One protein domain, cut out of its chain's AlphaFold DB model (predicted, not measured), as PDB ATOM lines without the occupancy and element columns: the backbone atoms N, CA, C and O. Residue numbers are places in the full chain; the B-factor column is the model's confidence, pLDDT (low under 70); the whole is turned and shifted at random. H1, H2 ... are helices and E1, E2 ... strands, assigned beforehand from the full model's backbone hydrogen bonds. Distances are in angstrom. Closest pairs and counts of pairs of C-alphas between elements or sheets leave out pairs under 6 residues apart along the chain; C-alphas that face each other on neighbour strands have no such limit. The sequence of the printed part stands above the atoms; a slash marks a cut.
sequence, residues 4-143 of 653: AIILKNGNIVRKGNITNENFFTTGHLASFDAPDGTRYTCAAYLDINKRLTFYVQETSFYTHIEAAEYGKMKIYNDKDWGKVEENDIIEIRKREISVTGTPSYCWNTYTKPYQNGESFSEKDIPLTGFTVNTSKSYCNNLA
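What this domain is: This is residues 4 to 143 of the 653 residues of an uncharacterized protein of Chryseobacterium sp. 3008163 (UniProt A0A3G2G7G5). A long, strongly twisted three-stranded sheet, E7 to E9, stands at one end of the domain, and a smaller four-stranded sheet, E3 to E6, is stepped away from it towards a short helix, H1, at the other end. A small hairpin, E1 and E2, sits beside the first half of E7, and a long unnamed stretch, residues 66 to 88, runs back from H1 past E6 and E2 to E7. The printed part has 140 residues, with nine named strands and one named helix in the order E1 E2 E3 E4 E5 E6 H1 E7 E8 E9; its three sheets, E1 - E2, E3 - E4 - E5 - E6 and E7 - E8 - E9, are antiparallel throughout. The class is mostly strand, although under half of the residues are in named elements. The whole is compact, with a radius of gyration of the C-alphas of 16.1 A, and spans 50 by 37 by 28 A.

How they stand to each other: E1, residues 4 to 6, and E2, residues 12 to 14, form an antiparallel hairpin, with N 5 and O 13 at 2.9 A. E3, residues 19 to 23, E4, residues 29 to 33, E5, residues 39 to 42, and E6, residues 55 to 57, form a meander, each strand the antiparallel neighbour of the one before. Within hydrogen-bond range are N 22 and O 31 at 2.9 A between E3 and E4, N 40 and O 32 at 2.9 A between E4 and E5, and N 41 and O 56 at 2.9 A between E5 and E6. E3 and E6 are the edge strands. H1, residues 58 to 65, is on this sheet at a height over the sheet of 7.2 A, but over none of its strands, only just: 2 of its C-alphas fall on E6. The closest C-alphas of H1 and E5 are those of Glu 58 and Tyr 40, 5.4 A apart. In H1 every O i to N i+4 pair is within hydrogen-bond range. After it, residues 75 to 76 pair antiparallel with residues 55 to 56 of E6, and residues 82 to 83 with residues 13 to 14 of E2. E7, residues 89 to 98, E8, residues 104 to 113, and E9, residues 131 to 139, form a second meander, with E8 the inner strand. N 94 and O 108 are 3.0 A apart between E7 and E8, and N 133 and O 109 are 2.8 A apart between E8 and E9. E9 bends by 80 degrees at residue 135. The closest C-alphas of E1 and E7 are those of Ala 4 and Ile 90, 4.4 A apart; those of E3 and E7 are Phe 23 and Arg 93, at 6.1 A. E8 and E9 are apart from H1.

Where its parts are: E1 begins at C-alpha 4, (8.682, -5.812, 37.071). E3 measures 12.2 A from first to last C-alpha, E4 11.7 A, E5 10.4 A and H1 10.7 A. E7 is 26.8 A long and starts at C-alpha 89, (8.770, -10.156, 33.598). E8 is 28.1 A long, and E9, 17.5 A long, ends at C-alpha 139, (18.289, -22.567, 50.748).

The domain as a whole: The two C-alphas farthest apart are those of Gly 71 and Gly 101, at 51.6 A. The printed part has no cut. The long links are E5 to E6 with 12 residues, H1 to E7 with 23 and E8 to E9 with 17. The mean pLDDT of the printed part is 83.9; confidence is under 70 at residues 44 to 52, 66 to 68, 71 and 78 to 79 of this model.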
ATOM      1  N   ALA A   4       9.740  -6.412  36.281       92.81
ATOM      2  CA  ALA A   4       8.682  -5.812  37.071       92.81
ATOM      3  C   ALA A   4       8.608  -6.469  38.453       92.81
ATOM      4  O   ALA A   4       9.039  -7.605  38.642       92.81
ATOM      5  N   ILE A   5       8.075  -5.742  39.428       93.38
ATOM      6  CA  ILE A   5       7.933  -6.176  40.821       93.38
ATOM      7  C   ILE A   5       6.563  -5.771  41.360       93.38
ATOM      8  O   ILE A   5       5.935  -4.839  40.854       93.38
ATOM      9  N   ILE A   6       6.118  -6.465  42.406       91.50
ATOM     10  CA  ILE A   6       4.820  -6.234  43.045       91.50
ATOM     11  C   ILE A   6       5.034  -5.486  44.363       91.50
ATOM     12  O   ILE A   6       5.693  -5.982  45.279       91.50
ATOM     13  N   LEU A   7       4.473  -4.283  44.458       89.12
ATOM     14  CA  LEU A   7       4.496  -3.439  45.651       89.12
ATOM     15  C   LEU A   7       3.476  -3.917  46.681       89.12
ATOM     16  O   LEU A   7       2.493  -4.561  46.333       89.12
ATOM     17  N   LYS A   8       3.652  -3.553  47.958       85.81
ATOM     18  CA  LYS A   8       2.793  -4.040  49.058       85.81
ATOM     19  C   LYS A   8       1.307  -3.650  48.952       85.81
ATOM     20  O   LYS A   8       0.472  -4.302  49.567       85.81
ATOM     21  N   ASN A   9       0.977  -2.620  48.178       82.44
ATOM     22  CA  ASN A   9      -0.403  -2.226  47.873       82.44
ATOM     23  C   ASN A   9      -1.008  -2.987  46.670       82.44
ATOM     24  O   ASN A   9      -2.123  -2.677  46.260       82.44
ATOM     25  N   GLY A  10      -0.279  -3.950  46.098       85.56
ATOM     26  CA  GLY A  10      -0.686  -4.759  44.948       85.56
ATOM     27  C   GLY A  10      -0.352  -4.153  43.583       85.56
ATOM     28  O   GLY A  10      -0.582  -4.805  42.564       85.56
ATOM     29  N   ASN A  11       0.203  -2.934  43.540       87.25
ATOM     30  CA  ASN A  11       0.618  -2.304  42.289       87.25
ATOM     31  C   ASN A  11       1.828  -3.025  41.693       87.25
ATOM     32  O   ASN A  11       2.756  -3.405  42.409       87.25
ATOM     33  N   ILE A  12       1.843  -3.145  40.368       89.44
ATOM     34  CA  ILE A  12       2.950  -3.731  39.616       89.44
ATOM     35  C   ILE A  12       3.705  -2.597  38.940       89.44
ATOM     36  O   ILE A  12       3.115  -1.780  38.230       89.44
ATOM     37  N   VAL A  13       5.011  -2.546  39.163       90.00
ATOM     38  CA  VAL A  13       5.862  -1.478  38.641       90.00
ATOM     39  C   VAL A  13       7.115  -2.047  38.000       90.00
ATOM     40  O   VAL A  13       7.604  -3.104  38.403       90.00
ATOM     41  N   ARG A  14       7.666  -1.346  37.006       92.00
ATOM     42  CA  ARG A  14       8.986  -1.677  36.464       92.00
ATOM     43  C   ARG A  14      10.037  -1.428  37.527       92.00
ATOM     44  O   ARG A  14      10.108  -0.344  38.093       92.00
ATOM     45  N   LYS A  15      10.894  -2.424  37.722       85.44
ATOM     46  CA  LYS A  15      11.980  -2.422  38.699       85.44
ATOM     47  C   LYS A  15      12.938  -1.237  38.519       85.44
ATOM     48  O   LYS A  15      13.430  -0.689  39.498       85.44
ATOM     49  N   GLY A  16      13.206  -0.830  37.277       84.62
ATOM     50  CA  GLY A  16      14.207   0.202  36.990       84.62
ATOM     51  C   GLY A  16      15.608  -0.232  37.437       84.62
ATOM     52  O   GLY A  16      15.996  -1.377  37.205       84.62
ATOM     53  N   ASN A  17      16.342   0.674  38.094       83.06
ATOM     54  CA  ASN A  17      17.734   0.480  38.533       83.06
ATOM     55  C   ASN A  17      17.875   0.188  40.042       83.06
ATOM     56  O   ASN A  17      18.948   0.404  40.604       83.06
ATOM     57  N   ILE A  18      16.811  -0.256  40.716       86.81
ATOM     58  CA  ILE A  18      16.911  -0.621  42.137       86.81
ATOM     59  C   ILE A  18      17.737  -1.901  42.322       86.81
ATOM     60  O   ILE A  18      17.776  -2.762  41.436       86.81
ATOM     61  N   THR A  19      18.347  -2.050  43.495       89.56
ATOM     62  CA  THR A  19      19.144  -3.231  43.867       89.56
ATOM     63  C   THR A  19      18.812  -3.718  45.285       89.56
ATOM     64  O   THR A  19      17.992  -3.114  45.980       89.56
ATOM     65  N   ASN A  20      19.412  -4.838  45.713       88.50
ATOM     66  CA  ASN A  20      19.276  -5.407  47.063       88.50
ATOM     67  C   ASN A  20      17.812  -5.576  47.516       88.50
ATOM     68  O   ASN A  20      17.413  -5.128  48.597       88.50
ATOM     69  N   GLU A  21      16.993  -6.204  46.668       90.94
ATOM     70  CA  GLU A  21      15.562  -6.348  46.922       90.94
ATOM     71  C   GLU A  21      15.302  -7.390  48.008       90.94
ATOM     72  O   GLU A  21      15.733  -8.543  47.913       90.94
ATOM     73  N   ASN A  22      14.516  -6.992  49.002       88.81
ATOM     74  CA  ASN A  22      13.966  -7.889  50.003       88.81
ATOM     75  C   ASN A  22      12.463  -8.012  49.794       88.81
ATOM     76  O   ASN A  22      11.785  -7.028  49.494       88.81
ATOM     77  N   PHE A  23      11.938  -9.210  50.020       89.69
ATOM     78  CA  PHE A  23      10.530  -9.529  49.835       89.69
ATOM     79  C   PHE A  23       9.905  -9.969  51.155       89.69
ATOM     80  O   PHE A  23      10.557 -10.569  52.010       89.69
ATOM     81  N   PHE A  24       8.621  -9.677  51.319       86.06
ATOM     82  CA  PHE A  24       7.803 -10.312  52.342       86.06
ATOM     83  C   PHE A  24       7.603 -11.789  52.001       86.06
ATOM     84  O   PHE A  24       7.646 -12.178  50.836       86.06
ATOM     85  N   THR A  25       7.264 -12.605  53.001       83.56
ATOM     86  CA  THR A  25       6.836 -14.001  52.781       83.56
ATOM     87  C   THR A  25       5.638 -14.098  51.830       83.56
ATOM     88  O   THR A  25       5.480 -15.094  51.132       83.56
ATOM     89  N   THR A  26       4.859 -13.015  51.724       86.25
ATOM     90  CA  THR A  26       3.736 -12.858  50.793       86.25
ATOM     91  C   THR A  26       4.149 -12.599  49.337       86.25
ATOM     92  O   THR A  26       3.293 -12.308  48.505       86.25
ATOM     93  N   GLY A  27       5.447 -12.574  49.021       89.38
ATOM     94  CA  GLY A  27       5.992 -12.307  47.682       89.38
ATOM     95  C   GLY A  27       6.069 -10.833  47.273       89.38
ATOM     96  O   GLY A  27       6.594 -10.516  46.211       89.38
ATOM     97  N   HIS A  28       5.557  -9.924  48.101       92.00
ATOM     98  CA  HIS A  28       5.546  -8.487  47.820       92.00
ATOM     99  C   HIS A  28       6.890  -7.842  48.186       92.00
ATOM    100  O   HIS A  28       7.555  -8.294  49.118       92.00
ATOM    101  N   LEU A  29       7.265  -6.745  47.526       91.12
ATOM    102  CA  LEU A  29       8.495  -6.007  47.818       91.12
ATOM    103  C   LEU A  29       8.451  -5.371  49.218       91.12
ATOM    104  O   LEU A  29       7.566  -4.567  49.520       91.12
ATOM    105  N   ALA A  30       9.434  -5.689  50.054       88.31
ATOM    106  CA  ALA A  30       9.572  -5.168  51.411       88.31
ATOM    107  C   ALA A  30      10.538  -3.980  51.495       88.31
ATOM    108  O   ALA A  30      10.223  -2.983  52.141       88.31
ATOM    109  N   SER A  31      11.704  -4.067  50.850       90.31
ATOM    110  CA  SER A  31      12.706  -2.989  50.816       90.31
ATOM    111  C   SER A  31      13.666  -3.144  49.636       90.31
ATOM    112  O   SER A  31      13.757  -4.226  49.055       90.31
ATOM    113  N   PHE A  32      14.365  -2.068  49.281       92.19
ATOM    114  CA  PHE A  32      15.312  -2.007  48.166       92.19
ATOM    115  C   PHE A  32      16.287  -0.831  48.329       92.19
ATOM    116  O   PHE A  32      16.014   0.096  49.095       92.19
ATOM    117  N   ASP A  33      17.386  -0.856  47.579       91.44
ATOM    118  CA  ASP A  33      18.301   0.276  47.418       91.44
ATOM    119  C   ASP A  33      17.975   1.016  46.125       91.44
ATOM    120  O   ASP A  33      17.882   0.410  45.052       91.44
ATOM    121  N   ALA A  34      17.790   2.328  46.228       89.75
ATOM    122  CA  ALA A  34      17.659   3.210  45.082       89.75
ATOM    123  C   ALA A  34      19.025   3.418  44.385       89.75
ATOM    124  O   ALA A  34      20.069   3.090  44.954       89.75
ATOM    125  N   PRO A  35      19.052   3.961  43.152       86.69
ATOM    126  CA  PRO A  35      20.295   4.119  42.384       86.69
ATOM    127  C   PRO A  35      21.352   5.015  43.044       86.69
ATOM    128  O   PRO A  35      22.534   4.900  42.734       86.69
ATOM    129  N   ASP A  36      20.934   5.903  43.945       86.88
ATOM    130  CA  ASP A  36      21.801   6.769  44.751       86.88
ATOM    131  C   ASP A  36      22.391   6.054  45.985       86.88
ATOM    132  O   ASP A  36      23.099   6.671  46.778       86.88
ATOM    133  N   GLY A  37      22.097   4.761  46.158       86.88
ATOM    134  CA  GLY A  37      22.483   3.958  47.318       86.88
ATOM    135  C   GLY A  37      21.562   4.137  48.528       86.88
ATOM    136  O   GLY A  37      21.810   3.535  49.572       86.88
ATOM    137  N   THR A  38      20.499   4.942  48.428       88.75
ATOM    138  CA  THR A  38      19.573   5.156  49.541       88.75
ATOM    139  C   THR A  38      18.685   3.928  49.752       88.75
ATOM    140  O   THR A  38      17.975   3.494  48.844       88.75
ATOM    141  N   ARG A  39      18.658   3.403  50.986       88.81
ATOM    142  CA  ARG A  39      17.762   2.307  51.381       88.81
ATOM    143  C   ARG A  39      16.338   2.804  51.614       88.81
ATOM    144  O   ARG A  39      16.106   3.667  52.468       88.81
ATOM    145  N   TYR A  40      15.378   2.197  50.925       89.31
ATOM    146  CA  TYR A  40      13.950   2.419  51.119       89.31
ATOM    147  C   TYR A  40      13.264   1.154  51.629       89.31
ATOM    148  O   TYR A  40      13.529   0.042  51.170       89.31
ATOM    149  N   THR A  41      12.340   1.319  52.571       87.19
ATOM    150  CA  THR A  41      11.597   0.217  53.192       87.19
ATOM    151  C   THR A  41      10.113   0.534  53.267       87.19
ATOM    152  O   THR A  41       9.712   1.692  53.367       87.19
ATOM    153  N   CYS A  42       9.273  -0.492  53.192       85.50
ATOM    154  CA  CYS A  42       7.831  -0.325  53.288       85.50
ATOM    155  C   CYS A  42       7.434   0.102  54.713       85.50
ATOM    156  O   CYS A  42       7.704  -0.616  55.673       85.50
ATOM    157  N   ALA A  43       6.754   1.240  54.862       74.44
ATOM    158  CA  ALA A  43       6.340   1.781  56.158       74.44
ATOM    159  C   ALA A  43       5.334   0.875  56.892       74.44
ATOM    160  O   ALA A  43       5.394   0.769  58.110       74.44
ATOM    161  N   ALA A  44       4.481   0.137  56.170       67.69
ATOM    162  CA  ALA A  44       3.549  -0.831  56.765       67.69
ATOM    163  C   ALA A  44       4.253  -1.977  57.518       67.69
ATOM    164  O   ALA A  44       3.640  -2.644  58.347       67.69
ATOM    165  N   TYR A  45       5.532  -2.226  57.222       59.84
ATOM    166  CA  TYR A  45       6.361  -3.177  57.964       59.84
ATOM    167  C   TYR A  45       6.847  -2.619  59.307       59.84
ATOM    168  O   TYR A  45       7.177  -3.386  60.204       59.84
ATOM    169  N   LEU A  46       6.899  -1.295  59.435       57.56
ATOM    170  CA  LEU A  46       7.483  -0.594  60.573       57.56
ATOM    171  C   LEU A  46       6.435   0.097  61.465       57.56
ATOM    172  O   LEU A  46       6.712   0.367  62.635       57.56
ATOM    173  N   ASP A  47       5.241   0.377  60.934       53.94
ATOM    174  CA  ASP A  47       4.103   0.947  61.660       53.94
ATOM    175  C   ASP A  47       3.159  -0.150  62.189       53.94
ATOM    176  O   ASP A  47       2.503  -0.874  61.436       53.94
ATOM    177  N   ILE A  48       3.058  -0.223  63.518       45.03
ATOM    178  CA  ILE A  48       2.233  -1.176  64.277       45.03
ATOM    179  C   ILE A  48       0.734  -0.968  63.980       45.03
ATOM    180  O   ILE A  48      -0.052  -1.914  64.051       45.03
ATOM    181  N   ASN A  49       0.334   0.238  63.559       45.56
ATOM    182  CA  ASN A  49      -1.065   0.607  63.357       45.56
ATOM    183  C   ASN A  49      -1.612   0.314  61.947       45.56
ATOM    184  O   ASN A  49      -2.791   0.567  61.705       45.56
ATOM    185  N   LYS A  50      -0.815  -0.259  61.028       52.22
ATOM    186  CA  LYS A  50      -1.234  -0.776  59.698       52.22
ATOM    187  C   LYS A  50      -1.998   0.198  58.777       52.22
ATOM    188  O   LYS A  50      -2.641  -0.253  57.831       52.22
ATOM    189  N   ARG A  51      -1.965   1.515  59.004       51.47
ATOM    190  CA  ARG A  51      -2.855   2.453  58.283       51.47
ATOM    191  C   ARG A  51      -2.296   2.998  56.968       51.47
ATOM    192  O   ARG A  51      -3.081   3.512  56.177       51.47
ATOM    193  N   LEU A  52      -0.992   2.881  56.696       57.38
ATOM    194  CA  LEU A  52      -0.375   3.463  55.496       57.38
ATOM    195  C   LEU A  52       0.641   2.512  54.841       57.38
ATOM    196  O   LEU A  52       1.530   1.982  55.503       57.38
ATOM    197  N   THR A  53       0.525   2.310  53.523       70.88
ATOM    198  CA  THR A  53       1.449   1.480  52.727       70.88
ATOM    199  C   THR A  53       2.166   2.345  51.695       70.88
ATOM    200  O   THR A  53       1.634   2.607  50.621       70.88
ATOM    201  N   PHE A  54       3.376   2.792  52.024       82.12
ATOM    202  CA  PHE A  54       4.291   3.505  51.124       82.12
ATOM    203  C   PHE A  54       5.742   3.113  51.436       82.12
ATOM    204  O   PHE A  54       5.996   2.450  52.443       82.12
ATOM    205  N   TYR A  55       6.691   3.495  50.580       86.88
ATOM    206  CA  TYR A  55       8.121   3.256  50.801       86.88
ATOM    207  C   TYR A  55       8.785   4.527  51.318       86.88
ATOM    208  O   TYR A  55       8.587   5.605  50.767       86.88
ATOM    209  N   VAL A  56       9.561   4.405  52.386       86.94
ATOM    210  CA  VAL A  56      10.205   5.522  53.082       86.94
ATOM    211  C   VAL A  56      11.699   5.265  53.198       86.94
ATOM    212  O   VAL A  56      12.113   4.113  53.347       86.94
ATOM    213  N   GLN A  57      12.508   6.321  53.099       88.25
ATOM    214  CA  GLN A  57      13.941   6.240  53.361       88.25
ATOM    215  C   GLN A  57      14.133   5.734  54.791       88.25
ATOM    216  O   GLN A  57      13.679   6.370  55.743       88.25
ATOM    217  N   GLU A  58      14.809   4.596  54.938       81.75
ATOM    218  CA  GLU A  58      14.860   3.860  56.201       81.75
ATOM    219  C   GLU A  58      15.481   4.696  57.335       81.75
ATOM    220  O   GLU A  58      14.921   4.776  58.426       81.75
ATOM    221  N   THR A  59      16.570   5.416  57.056       77.88
ATOM    222  CA  THR A  59      17.216   6.313  58.030       77.88
ATOM    223  C   THR A  59      16.304   7.462  58.460       77.88
ATOM    224  O   THR A  59      16.132   7.700  59.651       77.88
ATOM    225  N   SER A  60      15.665   8.138  57.501       79.00
ATOM    226  CA  SER A  60      14.728   9.239  57.759       79.00
ATOM    227  C   SER A  60      13.520   8.781  58.580       79.00
ATOM    228  O   SER A  60      13.072   9.499  59.472       79.00
ATOM    229  N   PHE A  61      13.013   7.573  58.322       76.25
ATOM    230  CA  PHE A  61      11.921   7.000  59.100       76.25
ATOM    231  C   PHE A  61      12.296   6.846  60.577       76.25
ATOM    232  O   PHE A  61      11.547   7.305  61.438       76.25
ATOM    233  N   TYR A  62      13.462   6.262  60.877       71.81
ATOM    234  CA  TYR A  62      13.894   6.070  62.264       71.81
ATOM    235  C   TYR A  62      14.171   7.391  62.987       71.81
ATOM    236  O   TYR A  62      13.782   7.529  64.142       71.81
ATOM    237  N   THR A  63      14.741   8.393  62.310       71.38
ATOM    238  CA  THR A  63      15.000   9.709  62.921       71.38
ATOM    239  C   THR A  63      13.720  10.444  63.332       71.38
ATOM    240  O   THR A  63      13.726  11.181  64.314       71.38
ATOM    241  N   HIS A  64      12.621  10.276  62.590       73.00
ATOM    242  CA  HIS A  64      11.421  11.104  62.763       73.00
ATOM    243  C   HIS A  64      10.227  10.378  63.394       73.00
ATOM    244  O   HIS A  64       9.276  11.048  63.802       73.00
ATOM    245  N   ILE A  65      10.247   9.043  63.501       70.19
ATOM    246  CA  ILE A  65       9.114   8.299  64.070       70.19
ATOM    247  C   ILE A  65       8.947   8.532  65.575       70.19
ATOM    248  O   ILE A  65       7.819   8.723  66.022       70.19
ATOM    249  N   GLU A  66      10.035   8.570  66.351       61.38
ATOM    250  CA  GLU A  66       9.955   8.792  67.806       61.38
ATOM    251  C   GLU A  66       9.460  10.204  68.144       61.38
ATOM    252  O   GLU A  66       8.693  10.386  69.085       61.38
ATOM    253  N   ALA A  67       9.815  11.192  67.322       65.88
ATOM    254  CA  ALA A  67       9.342  12.567  67.462       65.88
ATOM    255  C   ALA A  67       7.935  12.798  66.864       65.88
ATOM    256  O   ALA A  67       7.448  13.927  66.861       65.88
ATOM    257  N   ALA A  68       7.285  11.752  66.334       66.12
ATOM    258  CA  ALA A  68       6.015  11.830  65.605       66.12
ATOM    259  C   ALA A  68       6.025  12.838  64.428       66.12
ATOM    260  O   ALA A  68       4.988  13.371  64.029       66.12
ATOM    261  N   GLU A  69       7.191  13.077  63.821       73.62
ATOM    262  CA  GLU A  69       7.398  14.052  62.745       73.62
ATOM    263  C   GLU A  69       7.222  13.423  61.352       73.62
ATOM    264  O   GLU A  69       8.058  13.581  60.461       73.62
ATOM    265  N   TYR A  70       6.115  12.710  61.134       72.19
ATOM    266  CA  TYR A  70       5.867  11.949  59.898       72.19
ATOM    267  C   TYR A  70       5.991  12.783  58.612       72.19
ATOM    268  O   TYR A  70       6.427  12.273  57.584       72.19
ATOM    269  N   GLY A  71       5.672  14.081  58.664       69.50
ATOM    270  CA  GLY A  71       5.788  14.994  57.518       69.50
ATOM    271  C   GLY A  71       7.224  15.282  57.061       69.50
ATOM    272  O   GLY A  71       7.410  15.809  55.968       69.50
ATOM    273  N   LYS A  72       8.236  14.941  57.869       78.56
ATOM    274  CA  LYS A  72       9.660  15.083  57.515       78.56
ATOM    275  C   LYS A  72      10.261  13.807  56.920       78.56
ATOM    276  O   LYS A  72      11.413  13.815  56.489       78.56
ATOM    277  N   MET A  73       9.498  12.714  56.891       82.69
ATOM    278  CA  MET A  73       9.946  11.452  56.320       82.69
ATOM    279  C   MET A  73      10.093  11.570  54.800       82.69
ATOM    280  O   MET A  73       9.181  12.031  54.111       82.69
ATOM    281  N   LYS A  74      11.223  11.116  54.250       82.88
ATOM    282  CA  LYS A  74      11.408  11.079  52.792       82.88
ATOM    283  C   LYS A  74      10.733   9.849  52.197       82.88
ATOM    284  O   LYS A  74      11.198   8.727  52.387       82.88
ATOM    285  N   ILE A  75       9.641  10.063  51.471       83.00
ATOM    286  CA  ILE A  75       8.873   9.013  50.794       83.00
ATOM    287  C   ILE A  75       9.436   8.808  49.385       83.00
ATOM    288  O   ILE A  75       9.706   9.780  48.682       83.00
ATOM    289  N   TYR A  76       9.599   7.553  48.969       81.00
ATOM    290  CA  TYR A  76       9.855   7.223  47.569       81.00
ATOM    291  C   TYR A  76       8.541   7.329  46.798       81.00
ATOM    292  O   TYR A  76       7.586   6.609  47.106       81.00
ATOM    293  N   ASN A  77       8.472   8.235  45.826       75.88
ATOM    294  CA  ASN A  77       7.234   8.496  45.107       75.88
ATOM    295  C   ASN A  77       6.931   7.334  44.154       75.88
ATOM    296  O   ASN A  77       7.795   6.887  43.402       75.88
ATOM    297  N   ASP A  78       5.694   6.840  44.158       66.75
ATOM    298  CA  ASP A  78       5.269   5.775  43.245       66.75
ATOM    299  C   ASP A  78       5.344   6.220  41.768       66.75
ATOM    300  O   ASP A  78       5.549   5.399  40.876       66.75
ATOM    301  N   LYS A  79       5.285   7.535  41.523       67.81
ATOM    302  CA  LYS A  79       5.503   8.162  40.210       67.81
ATOM    303  C   LYS A  79       6.929   8.028  39.674       67.81
ATOM    304  O   LYS A  79       7.108   8.149  38.464       67.81
ATOM    305  N   ASP A  80       7.912   7.779  40.539       70.69
ATOM    306  CA  ASP A  80       9.305   7.561  40.128       70.69
ATOM    307  C   ASP A  80       9.514   6.145  39.570       70.69
ATOM    308  O   ASP A  80      10.562   5.834  39.000       70.69
ATOM    309  N   TRP A  81       8.514   5.270  39.710       80.12
ATOM    310  CA  TRP A  81       8.549   3.940  39.130       80.12
ATOM    311  C   TRP A  81       8.000   3.936  37.706       80.12
ATOM    312  O   TRP A  81       6.969   4.538  37.397       80.12
ATOM    313  N   GLY A  82       8.661   3.188  36.822       84.69
ATOM    314  CA  GLY A  82       8.158   2.979  35.469       84.69
ATOM    315  C   GLY A  82       6.848   2.185  35.477       84.69
ATOM    316  O   GLY A  82       6.700   1.218  36.227       84.69
ATOM    317  N   LYS A  83       5.906   2.554  34.601       88.50
ATOM    318  CA  LYS A  83       4.695   1.755  34.362       88.50
ATOM    319  C   LYS A  83       5.076   0.409  33.747       88.50
ATOM    320  O   LYS A  83       5.898   0.375  32.835       88.50
ATOM    321  N   VAL A  84       4.485  -0.670  34.253       91.69
ATOM    322  CA  VAL A  84       4.628  -2.009  33.669       91.69
ATOM    323  C   VAL A  84       3.950  -2.063  32.296       91.69
ATOM    324  O   VAL A  84       2.895  -1.459  32.102       91.69
ATOM    325  N   GLU A  85       4.562  -2.763  31.343       93.81
ATOM    326  CA  GLU A  85       3.982  -3.045  30.027       93.81
ATOM    327  C   GLU A  85       3.776  -4.550  29.849       93.81
ATOM    328  O   GLU A  85       4.400  -5.374  30.519       93.81
ATOM    329  N   GLU A  86       2.882  -4.910  28.932       93.94
ATOM    330  CA  GLU A  86       2.594  -6.300  28.587       93.94
ATOM    331  C   GLU A  86       3.881  -7.069  28.236       93.94
ATOM    332  O   GLU A  86       4.740  -6.574  27.506       93.94
ATOM    333  N   ASN A  87       4.006  -8.295  28.757       94.00
ATOM    334  CA  ASN A  87       5.189  -9.161  28.651       94.00
ATOM    335  C   ASN A  87       6.443  -8.707  29.420       94.00
ATOM    336  O   ASN A  87       7.485  -9.364  29.314       94.00
ATOM    337  N   ASP A  88       6.384  -7.648  30.231       95.44
ATOM    338  CA  ASP A  88       7.416  -7.441  31.251       95.44
ATOM    339  C   ASP A  88       7.435  -8.620  32.234       95.44
ATOM    340  O   ASP A  88       6.406  -9.223  32.536       95.44
ATOM    341  N   ILE A  89       8.614  -8.982  32.735       95.75
ATOM    342  CA  ILE A  89       8.770 -10.156  33.598       95.75
ATOM    343  C   ILE A  89       8.595  -9.739  35.050       95.75
ATOM    344  O   ILE A  89       9.480  -9.102  35.622       95.75
ATOM    345  N   ILE A  90       7.479 -10.134  35.656       94.69
ATOM    346  CA  ILE A  90       7.256 -10.010  37.093       94.69
ATOM    347  C   ILE A  90       8.194 -10.973  37.807       94.69
ATOM    348  O   ILE A  90       8.158 -12.172  37.539       94.69
ATOM    349  N   GLU A  91       8.998 -10.458  38.730       94.31
ATOM    350  CA  GLU A  91       9.828 -11.240  39.640       94.31
ATOM    351  C   GLU A  91       9.299 -11.092  41.071       94.31
ATOM    352  O   GLU A  91       9.135  -9.981  41.580       94.31
ATOM    353  N   ILE A  92       9.053 -12.222  41.733       93.56
ATOM    354  CA  ILE A  92       8.769 -12.284  43.171       93.56
ATOM    355  C   ILE A  92       9.698 -13.295  43.831       93.56
ATOM    356  O   ILE A  92      10.170 -14.233  43.187       93.56
ATOM    357  N   ARG A  93       9.921 -13.151  45.137       93.12
ATOM    358  CA  ARG A  93      10.537 -14.208  45.945       93.12
ATOM    359  C   ARG A  93       9.565 -14.667  47.012       93.12
ATOM    360  O   ARG A  93       9.053 -13.839  47.761       93.12
ATOM    361  N   LYS A  94       9.327 -15.974  47.093       91.81
ATOM    362  CA  LYS A  94       8.517 -16.576  48.157       91.81
ATOM    363  C   LYS A  94       9.330 -17.599  48.925       91.81
ATOM    364  O   LYS A  94      10.199 -18.276  48.374       91.81
ATOM    365  N   ARG A  95       9.031 -17.683  50.216       91.19
ATOM    366  CA  ARG A  95       9.537 -18.743  51.075       91.19
ATOM    367  C   ARG A  95       8.817 -20.041  50.735       91.19
ATOM    368  O   ARG A  95       7.592 -20.056  50.668       91.19
ATOM    369  N   GLU A  96       9.576 -21.118  50.622       90.06
ATOM    370  CA  GLU A  96       9.069 -22.483  50.641       90.06
ATOM    371  C   GLU A  96       9.788 -23.293  51.717       90.06
ATOM    372  O   GLU A  96      11.004 -23.188  51.903       90.06
ATOM    373  N   ILE A  97       9.017 -24.118  52.419       91.38
ATOM    374  CA  ILE A  97       9.527 -25.066  53.400       91.38
ATOM    375  C   ILE A  97       9.196 -26.488  52.957       91.38
ATOM    376  O   ILE A  97       8.069 -26.779  52.562       91.38
ATOM    377  N   SER A  98      10.179 -27.382  53.046       86.56
ATOM    378  CA  SER A  98       9.963 -28.817  52.860       86.56
ATOM    379  C   SER A  98      10.350 -29.563  54.122       86.56
ATOM    380  O   SER A  98      11.322 -29.222  54.791       86.56
ATOM    381  N   VAL A  99       9.582 -30.602  54.431       82.12
ATOM    382  CA  VAL A  99       9.883 -31.560  55.503       82.12
ATOM    383  C   VAL A  99       9.987 -32.993  54.982       82.12
ATOM    384  O   VAL A  99      10.094 -33.931  55.767       82.12
ATOM    385  N   THR A 100       9.913 -33.195  53.664       77.94
ATOM    386  CA  THR A 100      10.115 -34.515  53.068       77.94
ATOM    387  C   THR A 100      11.613 -34.815  53.037       77.94
ATOM    388  O   THR A 100      12.360 -34.276  52.226       77.94
ATOM    389  N   GLY A 101      12.066 -35.666  53.959       82.06
ATOM    390  CA  GLY A 101      13.486 -35.966  54.144       82.06
ATOM    391  C   GLY A 101      14.154 -34.995  55.120       82.06
ATOM    392  O   GLY A 101      13.665 -34.801  56.230       82.06
ATOM    393  N   THR A 102      15.290 -34.411  54.732       83.88
ATOM    394  CA  THR A 102      15.943 -33.378  55.555       83.88
ATOM    395  C   THR A 102      15.149 -32.079  55.428       83.88
ATOM    396  O   THR A 102      14.929 -31.652  54.291       83.88
ATOM    397  N   PRO A 103      14.723 -31.440  56.534       90.56
ATOM    398  CA  PRO A 103      14.007 -30.178  56.453       90.56
ATOM    399  C   PRO A 103      14.784 -29.143  55.640       90.56
ATOM    400  O   PRO A 103      15.999 -29.006  55.788       90.56
ATOM    401  N   SER A 104      14.080 -28.421  54.773       91.94
ATOM    402  CA  SER A 104      14.671 -27.370  53.956       91.94
ATOM    403  C   SER A 104      13.901 -26.071  54.098       91.94
ATOM    404  O   SER A 104      12.670 -26.061  54.045       91.94
ATOM    405  N   TYR A 105      14.642 -24.976  54.203       93.56
ATOM    406  CA  TYR A 105      14.117 -23.619  54.186       93.56
ATOM    407  C   TYR A 105      14.670 -22.897  52.962       93.56
ATOM    408  O   TYR A 105      15.875 -22.654  52.896       93.56
ATOM    409  N   CYS A 106      13.822 -22.556  51.997       92.38
ATOM    410  CA  CYS A 106      14.252 -21.971  50.731       92.38
ATOM    411  C   CYS A 106      13.537 -20.655  50.450       92.38
ATOM    412  O   CYS A 106      12.338 -20.518  50.677       92.38
ATOM    413  N   TRP A 107      14.272 -19.698  49.897       92.19
ATOM    414  CA  TRP A 107      13.700 -18.549  49.210       92.19
ATOM    415  C   TRP A 107      13.805 -18.804  47.715       92.19
ATOM    416  O   TRP A 107      14.898 -18.799  47.144       92.19
ATOM    417  N   ASN A 108      12.656 -19.057  47.098       94.06
ATOM    418  CA  ASN A 108      12.555 -19.343  45.682       94.06
ATOM    419  C   ASN A 108      12.171 -18.082  44.917       94.06
ATOM    420  O   ASN A 108      11.255 -17.353  45.306       94.06
ATOM    421  N   THR A 109      12.889 -17.824  43.826       94.50
ATOM    422  CA  THR A 109      12.542 -16.743  42.903       94.50
ATOM    423  C   THR A 109      11.564 -17.284  41.874       94.50
ATOM    424  O   THR A 109      11.822 -18.311  41.254       94.50
ATOM    425  N   TYR A 110      10.459 -16.581  41.672       95.38
ATOM    426  CA  TYR A 110       9.430 -16.929  40.706       95.38
ATOM    427  C   TYR A 110       9.289 -15.821  39.682       95.38
ATOM    428  O   TYR A 110       9.313 -14.637  40.027       95.38
ATOM    429  N   THR A 111       9.103 -16.214  38.428       95.75
ATOM    430  CA  THR A 111       8.918 -15.282  37.322       95.75
ATOM    431  C   THR A 111       7.644 -15.561  36.550       95.75
ATOM    432  O   THR A 111       7.274 -16.718  36.360       95.75
ATOM    433  N   LYS A 112       6.984 -14.504  36.080       95.00
ATOM    434  CA  LYS A 112       5.805 -14.603  35.215       95.00
ATOM    435  C   LYS A 112       5.767 -13.422  34.240       95.00
ATOM    436  O   LYS A 112       6.019 -12.301  34.675       95.00
ATOM    437  N   PRO A 113       5.459 -13.628  32.947       95.44
ATOM    438  CA  PRO A 113       5.192 -12.514  32.043       95.44
ATOM    439  C   PRO A 113       3.891 -11.812  32.448       95.44
ATOM    440  O   PRO A 113       2.851 -12.459  32.572       95.44
ATOM    441  N   TYR A 114       3.951 -10.497  32.645       94.50
ATOM    442  CA  TYR A 114       2.799  -9.674  32.988       94.50
ATOM    443  C   TYR A 114       1.754  -9.716  31.877       94.50
ATOM    444  O   TYR A 114       2.072  -9.483  30.705       94.50
ATOM    445  N   GLN A 115       0.507  -9.970  32.266       93.25
ATOM    446  CA  GLN A 115      -0.653  -9.832  31.394       93.25
ATOM    447  C   GLN A 115      -1.420  -8.562  31.762       93.25
ATOM    448  O   GLN A 115      -1.628  -8.259  32.940       93.25
ATOM    449  N   ASN A 116      -1.841  -7.804  30.751       89.44
ATOM    450  CA  ASN A 116      -2.508  -6.528  30.971       89.44
ATOM    451  C   ASN A 116      -3.784  -6.710  31.820       89.44
ATOM    452  O   ASN A 116      -4.624  -7.557  31.521       89.44
ATOM    453  N   GLY A 117      -3.922  -5.912  32.882       82.00
ATOM    454  CA  GLY A 117      -5.043  -5.998  33.826       82.00
ATOM    455  C   GLY A 117      -4.844  -6.950  35.012       82.00
ATOM    456  O   GLY A 117      -5.724  -7.015  35.870       82.00
ATOM    457  N   GLU A 118      -3.708  -7.650  35.121       85.25
ATOM    458  CA  GLU A 118      -3.392  -8.411  36.336       85.25
ATOM    459  C   GLU A 118      -3.208  -7.485  37.548       85.25
ATOM    460  O   GLU A 118      -2.577  -6.428  37.465       85.25
ATOM    461  N   SER A 119      -3.750  -7.908  38.691       80.62
ATOM    462  CA  SER A 119      -3.627  -7.228  39.978       80.62
ATOM    463  C   SER A 119      -3.331  -8.250  41.069       80.62
ATOM    464  O   SER A 119      -3.883  -9.349  41.064       80.62
ATOM    465  N   PHE A 120      -2.473  -7.872  42.014       84.88
ATOM    466  CA  PHE A 120      -2.051  -8.715  43.131       84.88
ATOM    467  C   PHE A 120      -2.346  -8.022  44.463       84.88
ATOM    468  O   PHE A 120      -1.478  -7.884  45.315       84.88
ATOM    469  N   SER A 121      -3.578  -7.537  44.625       74.62
ATOM    470  CA  SER A 121      -4.043  -6.887  45.860       74.62
ATOM    471  C   SER A 121      -4.308  -7.869  47.007       74.62
ATOM    472  O   SER A 121      -4.605  -7.451  48.129       74.62
ATOM    473  N   GLU A 122      -4.215  -9.174  46.740       73.38
ATOM    474  CA  GLU A 122      -4.368 -10.210  47.750       73.38
ATOM    475  C   GLU A 122      -3.288 -10.118  48.832       73.38
ATOM    476  O   GLU A 122      -2.143  -9.726  48.608       73.38
ATOM    477  N   LYS A 123      -3.652 -10.545  50.046       75.50
ATOM    478  CA  LYS A 123      -2.728 -10.575  51.186       75.50
ATOM    479  C   LYS A 123      -1.497 -11.448  50.905       75.50
ATOM    480  O   LYS A 123      -0.436 -11.161  51.457       75.50
ATOM    481  N   ASP A 124      -1.644 -12.478  50.072       83.75
ATOM    482  CA  ASP A 124      -0.576 -13.348  49.584       83.75
ATOM    483  C   ASP A 124      -0.633 -13.461  48.053       83.75
ATOM    484  O   ASP A 124      -1.718 -13.477  47.488       83.75
ATOM    485  N   ILE A 125       0.520 -13.533  47.381       88.25
ATOM    486  CA  ILE A 125       0.574 -13.656  45.917       88.25
ATOM    487  C   ILE A 125       0.444 -15.135  45.534       88.25
ATOM    488  O   ILE A 125       1.324 -15.925  45.909       88.25
ATOM    489  N   PRO A 126      -0.592 -15.540  44.777       88.81
ATOM    490  CA  PRO A 126      -0.707 -16.910  44.297       88.81
ATOM    491  C   PRO A 126       0.401 -17.219  43.284       88.81
ATOM    492  O   PRO A 126       0.709 -16.415  42.407       88.81
ATOM    493  N   LEU A 127       0.976 -18.420  43.372       90.06
ATOM    494  CA  LEU A 127       2.032 -18.883  42.459       90.06
ATOM    495  C   LEU A 127       1.491 -19.406  41.116       90.06
ATOM    496  O   LEU A 127       2.249 -19.886  40.276       90.06
ATOM    497  N   THR A 128       0.182 -19.318  40.882       89.31
ATOM    498  CA  THR A 128      -0.447 -19.793  39.648       89.31
ATOM    499  C   THR A 128       0.097 -19.044  38.428       89.31
ATOM    500  O   THR A 128      -0.021 -17.823  38.314       89.31
ATOM    501  N   GLY A 129       0.680 -19.793  37.490       89.94
ATOM    502  CA  GLY A 129       1.283 -19.249  36.270       89.94
ATOM    503  C   GLY A 129       2.698 -18.691  36.448       89.94
ATOM    504  O   GLY A 129       3.268 -18.195  35.481       89.94
ATOM    505  N   PHE A 130       3.274 -18.779  37.648       94.50
ATOM    506  CA  PHE A 130       4.680 -18.475  37.869       94.50
ATOM    507  C   PHE A 130       5.566 -19.693  37.599       94.50
ATOM    508  O   PHE A 130       5.215 -20.829  37.918       94.50
ATOM    509  N   THR A 131       6.756 -19.446  37.062       95.06
ATOM    510  CA  THR A 131       7.818 -20.442  36.906       95.06
ATOM    511  C   THR A 131       8.927 -20.187  37.919       95.06
ATOM    512  O   THR A 131       9.332 -19.045  38.135       95.06
ATOM    513  N   VAL A 132       9.419 -21.247  38.566       93.81
ATOM    514  CA  VAL A 132      10.541 -21.131  39.504       93.81
ATOM    515  C   VAL A 132      11.847 -20.923  38.739       93.81
ATOM    516  O   VAL A 132      12.168 -21.653  37.802       93.81
ATOM    517  N   ASN A 133      12.624 -19.932  39.158       91.88
ATOM    518  CA  ASN A 133      13.972 -19.684  38.682       91.88
ATOM    519  C   ASN A 133      14.980 -20.207  39.710       91.88
ATOM    520  O   ASN A 133      15.453 -19.468  40.575       91.88
ATOM    521  N   THR A 134      15.332 -21.486  39.580       84.56
ATOM    522  CA  THR A 134      16.228 -22.192  40.508       84.56
ATOM    523  C   THR A 134      17.622 -21.573  40.604       84.56
ATOM    524  O   THR A 134      18.248 -21.669  41.653       84.56
ATOM    525  N   SER A 135      18.100 -20.883  39.559       86.50
ATOM    526  CA  SER A 135      19.413 -20.215  39.571       86.50
ATOM    527  C   SER A 135      19.484 -19.010  40.518       86.50
ATOM    528  O   SER A 135      20.569 -18.626  40.945       86.50
ATOM    529  N   LYS A 136      18.328 -18.425  40.856       84.94
ATOM    530  CA  LYS A 136      18.183 -17.316  41.810       84.94
ATOM    531  C   LYS A 136      17.550 -17.760  43.135       84.94
ATOM    532  O   LYS A 136      17.196 -16.914  43.957       84.94
ATOM    533  N   SER A 137      17.356 -19.061  43.325       87.44
ATOM    534  CA  SER A 137      16.851 -19.638  44.568       87.44
ATOM    535  C   SER A 137      18.002 -19.974  45.509       87.44
ATOM    536  O   SER A 137      19.068 -20.405  45.073       87.44
ATOM    537  N   TYR A 138      17.787 -19.817  46.813       90.81
ATOM    538  CA  TYR A 138      18.785 -20.145  47.831       90.81
ATOM    539  C   TYR A 138      18.130 -20.788  49.053       90.81
ATOM    540  O   TYR A 138      17.003 -20.453  49.419       90.81
ATOM    541  N   CYS A 139      18.837 -21.727  49.685       90.31
ATOM    542  CA  CYS A 139      18.289 -22.567  50.748       90.31
ATOM    543  C   CYS A 139      19.218 -22.680  51.962       90.31
ATOM    544  O   CYS A 139      20.435 -22.507  51.863       90.31
ATOM    545  N   ASN A 140      18.632 -23.051  53.101       91.06
ATOM    546  CA  ASN A 140      19.299 -23.424  54.348       91.06
ATOM    547  C   ASN A 140      20.317 -22.366  54.792       91.06
ATOM    548  O   ASN A 140      19.918 -21.229  54.992       91.06
ATOM    549  N   ASN A 141      21.608 -22.693  54.910       86.62
ATOM    550  CA  ASN A 141      22.640 -21.751  55.374       86.62
ATOM    551  C   ASN A 141      22.815 -20.516  54.471       86.62
ATOM    552  O   ASN A 141      23.370 -19.511  54.904       86.62
ATOM    553  N   LEU A 142      22.353 -20.567  53.215       86.56
ATOM    554  CA  LEU A 142      22.308 -19.382  52.352       86.56
ATOM    555  C   LEU A 142      21.078 -18.508  52.650       86.56
ATOM    556  O   LEU A 142      21.102 -17.303  52.418       86.56
ATOM    557  N   ALA A 143      20.001 -19.108  53.164       83.94
ATOM    558  CA  ALA A 143      18.738 -18.442  53.470       83.94
ATOM    559  C   ALA A 143      18.647 -17.927  54.913       83.94
ATOM    560  O   ALA A 143      18.124 -16.836  55.145       83.94
TER     561      ALA A 143